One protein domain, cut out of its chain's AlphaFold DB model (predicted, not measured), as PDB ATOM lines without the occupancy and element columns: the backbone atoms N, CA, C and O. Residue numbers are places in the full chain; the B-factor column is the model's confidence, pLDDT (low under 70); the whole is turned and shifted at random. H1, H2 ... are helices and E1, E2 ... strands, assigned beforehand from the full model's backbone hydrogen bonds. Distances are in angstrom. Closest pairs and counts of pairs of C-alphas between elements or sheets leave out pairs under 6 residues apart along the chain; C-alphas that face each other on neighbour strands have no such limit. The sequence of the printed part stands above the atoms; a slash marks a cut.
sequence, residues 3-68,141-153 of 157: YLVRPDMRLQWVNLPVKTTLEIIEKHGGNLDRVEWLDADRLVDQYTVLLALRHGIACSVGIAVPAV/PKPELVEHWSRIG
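What this domain is: This is residues 3 to 68 and 141 to 153 of the 157 residues of an uncharacterized protein of Arthrobacter sp. D5-1 (UniProt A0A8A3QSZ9). A small, strongly twisted sheet of four strands is covered on one face by two helices, H2 running across its strands and H3 along them, while H1 is set off to the side and only grazes the sheet. From H1 a long unnamed stretch, residues 29 to 45, leads back past the edge strand E2, where residues 38 to 39 pair briefly with it, and on to H2. The printed part has 79 residues with three named helices and four named strands, in the order E1 E2 H1 H2 E3 E4 H3; the sheet order is E2 E1 E4 E3, all antiparallel, and the class is mixed, helices and strands. It is compact, with a radius of gyration of the C-alphas of 11.8 A and spans of 30 by 29 by 21 A.

How they stand to each other: In the sheet, E1, residues 3 to 5, and E4, residues 62 to 66, are inner strands and antiparallel neighbours, with N 3 and O 65 at 2.8 A and N 65 and O 3 at 2.7 A, within hydrogen-bond range. The edge strand E2, residues 11 to 14, forms a hairpin with E1, with N 4 and O 12 at 2.8 A. The other edge strand, E3, residues 57 to 59, forms a hairpin with E4, with N 57 and O 64 at 2.8 A. H2, residues 46 to 55, is on the sheet at a height over the sheet of 9.1 A. It lies over E4 and, only just, over E1, on which 3 of its 10 C-alphas fall. It runs across the strands, at 72 degrees to E4 on the local plane, and the closest C-alphas of H2 and E4 are those of Ala 52 and Val 65, 5.8 A apart. H3, residues 143 to 151, is on the same face as H2, which gives two layers, helices on one face of a sheet. H3 runs along the strands, at 22 degrees to E3 on the local plane; its closest C-alpha pair with E3 is Ala 58 and Leu 145, 6.3 A. H2 and H3 touch at a steep tilt of 49 degrees, opposite ways, the closest C-alphas being those of Leu 53 and Leu 145, 5.4 A. H1, residues 18 to 28, only grazes the sheet with its residues 18 to 25, and is apart from H2 and H3. In H1, H2 and H3 every O i to N i+4 pair is within hydrogen-bond range.

Where its parts are: E4 is 13.4 A from first to last C-alpha, E2 10.6 A, E3 6.5 A and E1 6.4 A, E1 beginning at C-alpha 3 (3.162, 24.828, 24.653). H1 is 15.3 A long, H2 14.4 A and H3 12.3 A, H3 ending at C-alpha 151 (-6.782, 10.544, 33.559).

The domain as a whole: The C-alphas farthest apart are those of Lys 27 and Asp 41, 32.7 A. Residues 69 to 140 are not printed, and C-alphas 68 and 141 are 17.5 A apart across the cut. The link from H1 to H2 is long, with 17 residues. The mean pLDDT of the printed part is 94.9, and no printed residue is under 70.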
ATOM      1  N   TYR A   3       2.470  26.069  24.341       97.75
ATOM      2  CA  TYR A   3       3.162  24.828  24.653       97.75
ATOM      3  C   TYR A   3       2.154  23.751  25.033       97.75
ATOM      4  O   TYR A   3       1.159  24.061  25.676       97.75
ATOM      5  N   LEU A   4       2.420  22.502  24.679       97.81
ATOM      6  CA  LEU A   4       1.684  21.327  25.121       97.81
ATOM      7  C   LEU A   4       2.543  20.567  26.127       97.81
ATOM      8  O   LEU A   4       3.613  20.060  25.787       97.81
ATOM      9  N   VAL A   5       2.055  20.499  27.359       97.75
ATOM     10  CA  VAL A   5       2.660  19.749  28.460       97.75
ATOM     11  C   VAL A   5       2.066  18.348  28.454       97.75
ATOM     12  O   VAL A   5       0.847  18.198  28.581       97.75
ATOM     13  N   ARG A   6       2.907  17.328  28.275       96.94
ATOM     14  CA  ARG A   6       2.480  15.928  28.172       96.94
ATOM     15  C   ARG A   6       2.874  15.114  29.410       96.94
ATOM     16  O   ARG A   6       3.897  15.409  30.028       96.94
ATOM     17  N   PRO A   7       2.107  14.065  29.759       96.19
ATOM     18  CA  PRO A   7       2.382  13.218  30.924       96.19
ATOM     19  C   PRO A   7       3.670  12.388  30.786       96.19
ATOM     20  O   PRO A   7       4.240  11.966  31.785       96.19
ATOM     21  N   ASP A   8       4.174  12.205  29.563       94.56
ATOM     22  CA  ASP A   8       5.470  11.575  29.263       94.56
ATOM     23  C   ASP A   8       6.669  12.535  29.420       94.56
ATOM     24  O   ASP A   8       7.763  12.252  28.931       94.56
ATOM     25  N   MET A   9       6.466  13.673  30.096       92.31
ATOM     26  CA  MET A   9       7.456  14.726  30.354       92.31
ATOM     27  C   MET A   9       7.994  15.426  29.097       92.31
ATOM     28  O   MET A   9       8.965  16.188  29.170       92.31
ATOM     29  N   ARG A  10       7.353  15.221  27.939       95.75
ATOM     30  CA  ARG A  10       7.663  15.964  26.717       95.75
ATOM     31  C   ARG A  10       6.957  17.309  26.716       95.75
ATOM     32  O   ARG A  10       5.788  17.426  27.092       95.75
ATOM     33  N   LEU A  11       7.673  18.314  26.236       97.19
ATOM     34  CA  LEU A  11       7.115  19.617  25.929       97.19
ATOM     35  C   LEU A  11       7.082  19.766  24.414       97.19
ATOM     36  O   LEU A  11       8.085  19.547  23.737       97.19
ATOM     37  N   GLN A  12       5.928  20.145  23.886       97.88
ATOM     38  CA  GLN A  12       5.776  20.465  22.472       97.88
ATOM     39  C   GLN A  12       5.278  21.900  22.335       97.88
ATOM     40  O   GLN A  12       4.814  22.489  23.310       97.88
ATOM     41  N   TRP A  13       5.375  22.498  21.158       97.75
ATOM     42  CA  TRP A  13       4.941  23.865  20.917       97.75
ATOM     43  C   TRP A  13       4.281  24.022  19.557       97.75
ATOM     44  O   TRP A  13       4.464  23.226  18.638       97.75
ATOM     45  N   VAL A  14       3.497  25.089  19.447       97.56
ATOM     46  CA  VAL A  14       2.949  25.549  18.177       97.56
ATOM     47  C   VAL A  14       2.817  27.066  18.164       97.56
ATOM     48  O   VAL A  14       2.426  27.703  19.155       97.56
ATOM     49  N   ASN A  15       3.113  27.679  17.021       96.81
ATOM     50  CA  ASN A  15       2.943  29.112  16.841       96.81
ATOM     51  C   ASN A  15       1.535  29.480  16.352       96.81
ATOM     52  O   ASN A  15       1.328  29.766  15.177       96.81
ATOM     53  N   LEU A  16       0.574  29.511  17.278       94.62
ATOM     54  CA  LEU A  16      -0.755  30.077  17.028       94.62
ATOM     55  C   LEU A  16      -0.927  31.461  17.688       94.62
ATOM     56  O   LEU A  16      -0.356  31.693  18.769       94.62
ATOM     57  N   PRO A  17      -1.718  32.378  17.092       94.56
ATOM     58  CA  PRO A  17      -2.071  33.657  17.707       94.56
ATOM     59  C   PRO A  17      -2.897  33.449  18.983       94.56
ATOM     60  O   PRO A  17      -4.075  33.114  18.923       94.56
ATOM     61  N   VAL A  18      -2.288  33.684  20.151       93.06
ATOM     62  CA  VAL A  18      -2.874  33.333  21.461       93.06
ATOM     63  C   VAL A  18      -4.271  33.922  21.644       93.06
ATOM     64  O   VAL A  18      -5.204  33.180  21.928       93.06
ATOM     65  N   LYS A  19      -4.429  35.234  21.435       93.19
ATOM     66  CA  LYS A  19      -5.700  35.933  21.660       93.19
ATOM     67  C   LYS A  19      -6.830  35.359  20.800       93.19
ATOM     68  O   LYS A  19      -7.851  34.946  21.331       93.19
ATOM     69  N   THR A  20      -6.620  35.280  19.487       93.12
ATOM     70  CA  THR A  20      -7.624  34.762  18.547       93.12
ATOM     71  C   THR A  20      -7.958  33.299  18.827       93.12
ATOM     72  O   THR A  20      -9.123  32.922  18.795       93.12
ATOM     73  N   THR A  21      -6.957  32.472  19.146       92.88
ATOM     74  CA  THR A  21      -7.174  31.062  19.482       92.88
ATOM     75  C   THR A  21      -8.005  30.899  20.754       92.88
ATOM     76  O   THR A  21      -8.960  30.128  20.746       92.88
ATOM     77  N   LEU A  22      -7.692  31.642  21.822       93.19
ATOM     78  CA  LEU A  22      -8.463  31.603  23.069       93.19
ATOM     79  C   LEU A  22      -9.911  32.059  22.856       93.19
ATOM     80  O   LEU A  22     -10.828  31.372  23.298       93.19
ATOM     81  N   GLU A  23     -10.124  33.151  22.117       92.56
ATOM     82  CA  GLU A  23     -11.470  33.652  21.807       92.56
ATOM     83  C   GLU A  23     -12.309  32.629  21.023       92.56
ATOM     84  O   GLU A  23     -13.506  32.497  21.272       92.56
ATOM     85  N   ILE A  24     -11.704  31.894  20.082       90.94
ATOM     86  CA  ILE A  24     -12.395  30.839  19.322       90.94
ATOM     87  C   ILE A  24     -12.769  29.666  20.230       90.94
ATOM     88  O   ILE A  24     -13.886  29.157  20.136       90.94
ATOM     89  N   ILE A  25     -11.853  29.231  21.100       91.81
ATOM     90  CA  ILE A  25     -12.102  28.135  22.044       91.81
ATOM     91  C   ILE A  25     -13.262  28.501  22.973       91.81
ATOM     92  O   ILE A  25     -14.205  27.724  23.099       91.81
ATOM     93  N   GLU A  26     -13.230  29.702  23.549       91.19
ATOM     94  CA  GLU A  26     -14.254  30.191  24.473       91.19
ATOM     95  C   GLU A  26     -15.628  30.349  23.802       91.19
ATOM     96  O   GLU A  26     -16.639  29.923  24.354       91.19
ATOM     97  N   LYS A  27     -15.683  30.929  22.595       91.38
ATOM     98  CA  LYS A  27     -16.956  31.241  21.918       91.38
ATOM     99  C   LYS A  27     -17.567  30.070  21.155       91.38
ATOM    100  O   LYS A  27     -18.783  30.032  20.984       91.38
ATOM    101  N   HIS A  28     -16.743  29.161  20.638       89.69
ATOM    102  CA  HIS A  28     -17.181  28.130  19.691       89.69
ATOM    103  C   HIS A  28     -16.855  26.699  20.134       89.69
ATOM    104  O   HIS A  28     -17.206  25.763  19.419       89.69
ATOM    105  N   GLY A  29     -16.206  26.505  21.287       82.38
ATOM    106  CA  GLY A  29     -15.867  25.171  21.794       82.38
ATOM    107  C   GLY A  29     -14.763  24.471  20.996       82.38
ATOM    108  O   GLY A  29     -14.803  23.257  20.817       82.38
ATOM    109  N   GLY A  30     -13.791  25.228  20.476       79.62
ATOM    110  CA  GLY A  30     -12.640  24.670  19.756       79.62
ATOM    111  C   GLY A  30     -11.719  23.820  20.644       79.62
ATOM    112  O   GLY A  30     -11.609  24.064  21.842       79.62
ATOM    113  N   ASN A  31     -11.015  22.851  20.047       85.12
ATOM    114  CA  ASN A  31      -9.939  22.105  20.707       85.12
ATOM    115  C   ASN A  31      -8.593  22.322  19.999       85.12
ATOM    116  O   ASN A  31      -8.541  22.699  18.828       85.12
ATOM    117  N   LEU A  32      -7.497  22.079  20.717       92.25
ATOM    118  CA  LEU A  32      -6.133  22.157  20.174       92.25
ATOM    119  C   LEU A  32      -5.571  20.780  19.784       92.25
ATOM    120  O   LEU A  32      -4.389  20.647  19.472       92.25
ATOM    121  N   ASP A  33      -6.421  19.751  19.759       90.94
ATOM    122  CA  ASP A  33      -6.013  18.361  19.516       90.94
ATOM    123  C   ASP A  33      -5.570  18.100  18.078       90.94
ATOM    124  O   ASP A  33      -4.798  17.185  17.819       90.94
ATOM    125  N   ARG A  34      -6.080  18.887  17.127       89.69
ATOM    126  CA  ARG A  34      -5.805  18.718  15.689       89.69
ATOM    127  C   ARG A  34      -4.625  19.546  15.199       89.69
ATOM    128  O   ARG A  34      -4.374  19.602  13.999       89.69
ATOM    129  N   VAL A  35      -3.962  20.245  16.109       93.62
ATOM    130  CA  VAL A  35      -2.833  21.100  15.779       93.62
ATOM    131  C   VAL A  35      -1.580  20.241  15.635       93.62
ATOM    132  O   VAL A  35      -1.369  19.303  16.401       93.62
ATOM    133  N   GLU A  36      -0.746  20.561  14.650       96.00
ATOM    134  CA  GLU A  36       0.567  19.939  14.506       96.00
ATOM    135  C   GLU A  36       1.522  20.523  15.554       96.00
ATOM    136  O   GLU A  36       1.908  21.693  15.496       96.00
ATOM    137  N   TRP A  37       1.848  19.705  16.552       97.38
ATOM    138  CA  TRP A  37       2.748  20.061  17.641       97.38
ATOM    139  C   TRP A  37       4.186  19.684  17.287       97.38
ATOM    140  O   TRP A  37       4.453  18.551  16.887       97.38
ATOM    141  N   LEU A  38       5.111  20.623  17.473       98.00
ATOM    142  CA  LEU A  38       6.545  20.418  17.273       98.00
ATOM    143  C   LEU A  38       7.230  20.175  18.613       98.00
ATOM    144  O   LEU A  38       6.875  20.809  19.603       98.00
ATOM    145  N   ASP A  39       8.226  19.297  18.665       97.69
ATOM    146  CA  ASP A  39       8.988  19.080  19.896       97.69
ATOM    147  C   ASP A  39       9.739  20.362  20.304       97.69
ATOM    148  O   ASP A  39      10.258  21.102  19.462       97.69
ATOM    149  N   ALA A  40       9.745  20.658  21.603       96.00
ATOM    150  CA  ALA A  40      10.534  21.744  22.171       96.00
ATOM    151  C   ALA A  40      11.910  21.228  22.614       96.00
ATOM    152  O   ALA A  40      12.042  20.092  23.062       96.00
ATOM    153  N   ASP A  41      12.915  22.104  22.597       92.75
ATOM    154  CA  ASP A  41      14.292  21.764  22.995       92.75
ATOM    155  C   ASP A  41      14.463  21.514  24.507       92.75
ATOM    156  O   ASP A  41      15.548  21.158  24.970       92.75
ATOM    157  N   ARG A  42      13.406  21.716  25.302       90.31
ATOM    158  CA  ARG A  42      13.413  21.555  26.760       90.31
ATOM    159  C   ARG A  42      12.399  20.510  27.210       90.31
ATOM    160  O   ARG A  42      11.327  20.380  26.624       90.31
ATOM    161  N   LEU A  43      12.722  19.817  28.297       91.31
ATOM    162  CA  LEU A  43      11.802  18.899  28.967       91.31
ATOM    163  C   LEU A  43      10.838  19.649  29.889       91.31
ATOM    164  O   LEU A  43      11.084  20.792  30.279       91.31
ATOM    165  N   VAL A  44       9.741  18.980  30.241       92.00
ATOM    166  CA  VAL A  44       8.811  19.447  31.273       92.00
ATOM    167  C   VAL A  44       9.477  19.318  32.642       92.00
ATOM    168  O   VAL A  44       9.997  18.259  32.985       92.00
ATOM    169  N   ASP A  45       9.423  20.377  33.443       92.88
ATOM    170  CA  ASP A  45       9.726  20.338  34.872       92.88
ATOM    171  C   ASP A  45       8.436  20.416  35.709       92.88
ATOM    172  O   ASP A  45       7.338  20.657  35.196       92.88
ATOM    173  N   GLN A  46       8.551  20.201  37.023       92.25
ATOM    174  CA  GLN A  46       7.400  20.274  37.933       92.25
ATOM    175  C   GLN A  46       6.718  21.648  37.866       92.25
ATOM    176  O   GLN A  46       5.493  21.750  37.936       92.25
ATOM    177  N   TYR A  47       7.512  22.699  37.677       92.62
ATOM    178  CA  TYR A  47       7.030  24.064  37.571       92.62
ATOM    179  C   TYR A  47       6.096  24.264  36.365       92.62
ATOM    180  O   TYR A  47       5.004  24.827  36.481       92.62
ATOM    181  N   THR A  48       6.483  23.705  35.222       95.31
ATOM    182  CA  THR A  48       5.714  23.717  33.980       95.31
ATOM    183  C   THR A  48       4.376  23.002  34.144       95.31
ATOM    184  O   THR A  48       3.350  23.522  33.699       95.31
ATOM    185  N   VAL A  49       4.356  21.848  34.823       96.31
ATOM    186  CA  VAL A  49       3.111  21.122  35.127       96.31
ATOM    187  C   VAL A  49       2.203  21.963  36.022       96.31
ATOM    188  O   VAL A  49       1.021  22.119  35.728       96.31
ATOM    189  N   LEU A  50       2.745  22.566  37.081       95.94
ATOM    190  CA  LEU A  50       1.976  23.397  38.006       95.94
ATOM    191  C   LEU A  50       1.325  24.599  37.310       95.94
ATOM    192  O   LEU A  50       0.154  24.891  37.568       95.94
ATOM    193  N   LEU A  51       2.041  25.273  36.410       97.19
ATOM    194  CA  LEU A  51       1.464  26.344  35.598       97.19
ATOM    195  C   LEU A  51       0.404  25.832  34.626       97.19
ATOM    196  O   LEU A  51      -0.627  26.485  34.449       97.19
ATOM    197  N   ALA A  52       0.617  24.658  34.029       97.62
ATOM    198  CA  ALA A  52      -0.359  24.045  33.142       97.62
ATOM    199  C   ALA A  52      -1.673  23.736  33.865       97.62
ATOM    200  O   ALA A  52      -2.739  24.073  33.358       97.62
ATOM    201  N   LEU A  53      -1.604  23.191  35.079       97.62
ATOM    202  CA  LEU A  53      -2.784  22.887  35.890       97.62
ATOM    203  C   LEU A  53      -3.545  24.142  36.345       97.62
ATOM    204  O   LEU A  53      -4.724  24.046  36.665       97.62
ATOM    205  N   ARG A  54      -2.908  25.317  36.367       97.81
ATOM    206  CA  ARG A  54      -3.540  26.595  36.747       97.81
ATOM    207  C   ARG A  54      -4.112  27.352  35.552       97.81
ATOM    208  O   ARG A  54      -5.231  27.852  35.602       97.81
ATOM    209  N   HIS A  55      -3.359  27.424  34.457       97.50
ATOM    210  CA  HIS A  55      -3.624  28.363  33.355       97.50
ATOM    211  C   HIS A  55      -3.837  27.689  32.001       97.50
ATOM    212  O   HIS A  55      -4.049  28.371  30.999       97.50
ATOM    213  N   GLY A  56      -3.761  26.363  31.952       96.88
ATOM    214  CA  GLY A  56      -3.839  25.607  30.715       96.88
ATOM    215  C   GLY A  56      -5.252  25.360  30.192       96.88
ATOM    216  O   GLY A  56      -6.259  25.825  30.733       96.88
ATOM    217  N   ILE A  57      -5.284  24.594  29.105       96.56
ATOM    218  CA  ILE A  57      -6.457  24.125  28.376       96.56
ATOM    219  C   ILE A  57      -6.274  22.625  28.154       96.56
ATOM    220  O   ILE A  57      -5.255  22.194  27.605       96.56
ATOM    221  N   ALA A  58      -7.250  21.825  28.577       96.31
ATOM    222  CA  ALA A  58      -7.206  20.381  28.394       96.31
ATOM    223  C   ALA A  58      -7.152  20.011  26.902       96.31
ATOM    224  O   ALA A  58      -7.911  20.534  26.088       96.31
ATOM    225  N   CYS A  59      -6.248  19.097  26.564       96.00
ATOM    226  CA  CYS A  59      -6.124  18.468  25.253       96.00
ATOM    227  C   CYS A  59      -6.104  16.944  25.436       96.00
ATOM    228  O   CYS A  59      -5.662  16.437  26.463       96.00
ATOM    229  N   SER A  60      -6.528  16.192  24.430       94.44
ATOM    230  CA  SER A  60      -6.553  14.722  24.397       94.44
ATOM    231  C   SER A  60      -5.267  14.043  24.891       94.44
ATOM    232  O   SER A  60      -5.341  13.002  25.536       94.44
ATOM    233  N   VAL A  61      -4.101  14.637  24.625       95.88
ATOM    234  CA  VAL A  61      -2.777  14.074  24.948       95.88
ATOM    235  C   VAL A  61      -1.983  14.889  25.979       95.88
ATOM    236  O   VAL A  61      -0.818  14.588  26.230       95.88
ATOM    237  N   GLY A  62      -2.566  15.940  26.564       97.06
ATOM    238  CA  GLY A  62      -1.834  16.840  27.459       97.06
ATOM    239  C   GLY A  62      -2.619  18.075  27.891       97.06
ATOM    240  O   GLY A  62      -3.849  18.106  27.845       97.06
ATOM    241  N   ILE A  63      -1.892  19.110  28.303       97.94
ATOM    242  CA  ILE A  63      -2.447  20.423  28.644       97.94
ATOM    243  C   ILE A  63      -1.718  21.492  27.834       97.94
ATOM    244  O   ILE A  63      -0.501  21.644  27.939       97.94
ATOM    245  N   ALA A  64      -2.465  22.238  27.024       97.75
ATOM    246  CA  ALA A  64      -1.933  23.355  26.262       97.75
ATOM    247  C   ALA A  64      -1.908  24.627  27.115       97.75
ATOM    248  O   ALA A  64      -2.893  24.971  27.761       97.75
ATOM    249  N   VAL A  65      -0.799  25.357  27.096       97.56
ATOM    250  CA  VAL A  65      -0.574  26.555  27.905       97.56
ATOM    251  C   VAL A  65      -0.058  27.676  27.005       97.56
ATOM    252  O   VAL A  65       0.896  27.463  26.249       97.56
ATOM    253  N   PRO A  66      -0.644  28.883  27.055       97.38
ATOM    254  CA  PRO A  66      -0.083  30.036  26.366       97.38
ATOM    255  C   PRO A  66       1.358  30.304  26.810       97.38
ATOM    256  O   PRO A  66       1.638  30.385  28.004       97.38
ATOM    257  N   ALA A  67       2.271  30.524  25.859       96.31
ATOM    258  CA  ALA A  67       3.679  30.784  26.175       96.31
ATOM    259  C   ALA A  67       3.875  31.994  27.106       96.31
ATOM    260  O   ALA A  67       4.808  32.006  27.906       96.31
ATOM    261  N   VAL A  68       2.955  32.968  27.040       96.50
ATOM    262  CA  VAL A  68       2.960  34.164  27.894       96.50
ATOM    263  C   VAL A  68       2.928  33.827  29.385       96.50
ATOM    264  O   VAL A  68       3.487  34.581  30.173       96.50
ATOM    265  N   PRO A 141      -4.727  25.442  41.324       97.62
ATOM    266  CA  PRO A 141      -4.914  24.500  40.229       97.62
ATOM    267  C   PRO A 141      -6.401  24.309  39.918       97.62
ATOM    268  O   PRO A 141      -7.217  24.105  40.816       97.62
ATOM    269  N   LYS A 142      -6.747  24.320  38.633       97.69
ATOM    270  CA  LYS A 142      -8.108  24.077  38.160       97.69
ATOM    271  C   LYS A 142      -8.475  22.602  38.368       97.69
ATOM    272  O   LYS A 142      -7.794  21.746  37.789       97.69
ATOM    273  N   PRO A 143      -9.521  22.270  39.150       97.88
ATOM    274  CA  PRO A 143      -9.870  20.882  39.456       97.88
ATOM    275  C   PRO A 143     -10.056  20.009  38.208       97.88
ATOM    276  O   PRO A 143      -9.573  18.879  38.165       97.88
ATOM    277  N   GLU A 144     -10.673  20.553  37.160       96.81
ATOM    278  CA  GLU A 144     -10.904  19.863  35.893       96.81
ATOM    279  C   GLU A 144      -9.605  19.525  35.146       96.81
ATOM    280  O   GLU A 144      -9.521  18.489  34.486       96.81
ATOM    281  N   LEU A 145      -8.566  20.359  35.276       97.31
ATOM    282  CA  LEU A 145      -7.258  20.093  34.678       97.31
ATOM    283  C   LEU A 145      -6.472  19.066  35.489       97.31
ATOM    284  O   LEU A 145      -5.765  18.256  34.898       97.31
ATOM    285  N   VAL A 146      -6.612  19.065  36.817       97.75
ATOM    286  CA  VAL A 146      -6.002  18.052  37.693       97.75
ATOM    287  C   VAL A 146      -6.599  16.671  37.432       97.75
ATOM    288  O   VAL A 146      -5.864  15.689  37.285       97.75
ATOM    289  N   GLU A 147      -7.925  16.593  37.324       97.44
ATOM    290  CA  GLU A 147      -8.618  15.352  36.982       97.44
ATOM    291  C   GLU A 147      -8.209  14.863  35.588       97.44
ATOM    292  O   GLU A 147      -7.853  13.696  35.409       97.44
ATOM    293  N   HIS A 148      -8.197  15.768  34.603       96.94
ATOM    294  CA  HIS A 148      -7.756  15.465  33.244       96.94
ATOM    295  C   HIS A 148      -6.312  14.958  33.203       96.94
ATOM    296  O   HIS A 148      -6.056  13.914  32.607       96.94
ATOM    297  N   TRP A 149      -5.387  15.646  33.879       97.25
ATOM    298  CA  TRP A 149      -3.979  15.255  33.976       97.25
ATOM    299  C   TRP A 149      -3.817  13.842  34.530       97.25
ATOM    300  O   TRP A 149      -3.119  13.020  33.939       97.25
ATOM    301  N   SER A 150      -4.535  13.534  35.610       96.88
ATOM    302  CA  SER A 150      -4.528  12.203  36.222       96.88
ATOM    303  C   SER A 150      -5.070  11.138  35.262       96.88
ATOM    304  O   SER A 150      -4.501  10.054  35.133       96.88
ATOM    305  N   ARG A 151      -6.143  11.454  34.524       97.38
ATOM    306  CA  ARG A 151      -6.782  10.544  33.559       97.38
ATOM    307  C   ARG A 151      -5.869  10.173  32.392       97.38
ATOM    308  O   ARG A 151      -5.925   9.042  31.920       97.38
ATOM    309  N   ILE A 152      -5.032  11.104  31.934       96.44
ATOM    310  CA  ILE A 152      -4.070  10.867  30.846       96.44
ATOM    311  C   ILE A 152      -2.742  10.262  31.335       96.44
ATOM    312  O   ILE A 152      -1.805  10.138  30.551       96.44
ATOM    313  N   GLY A 153      -2.653   9.861  32.609       95.38
ATOM    314  CA  GLY A 153      -1.476   9.204  33.187       95.38
ATOM    315  C   GLY A 153      -0.431  10.159  33.768       95.38
ATOM    316  O   GLY A 153       0.685   9.737  34.062       95.38
TER     317      GLY A 153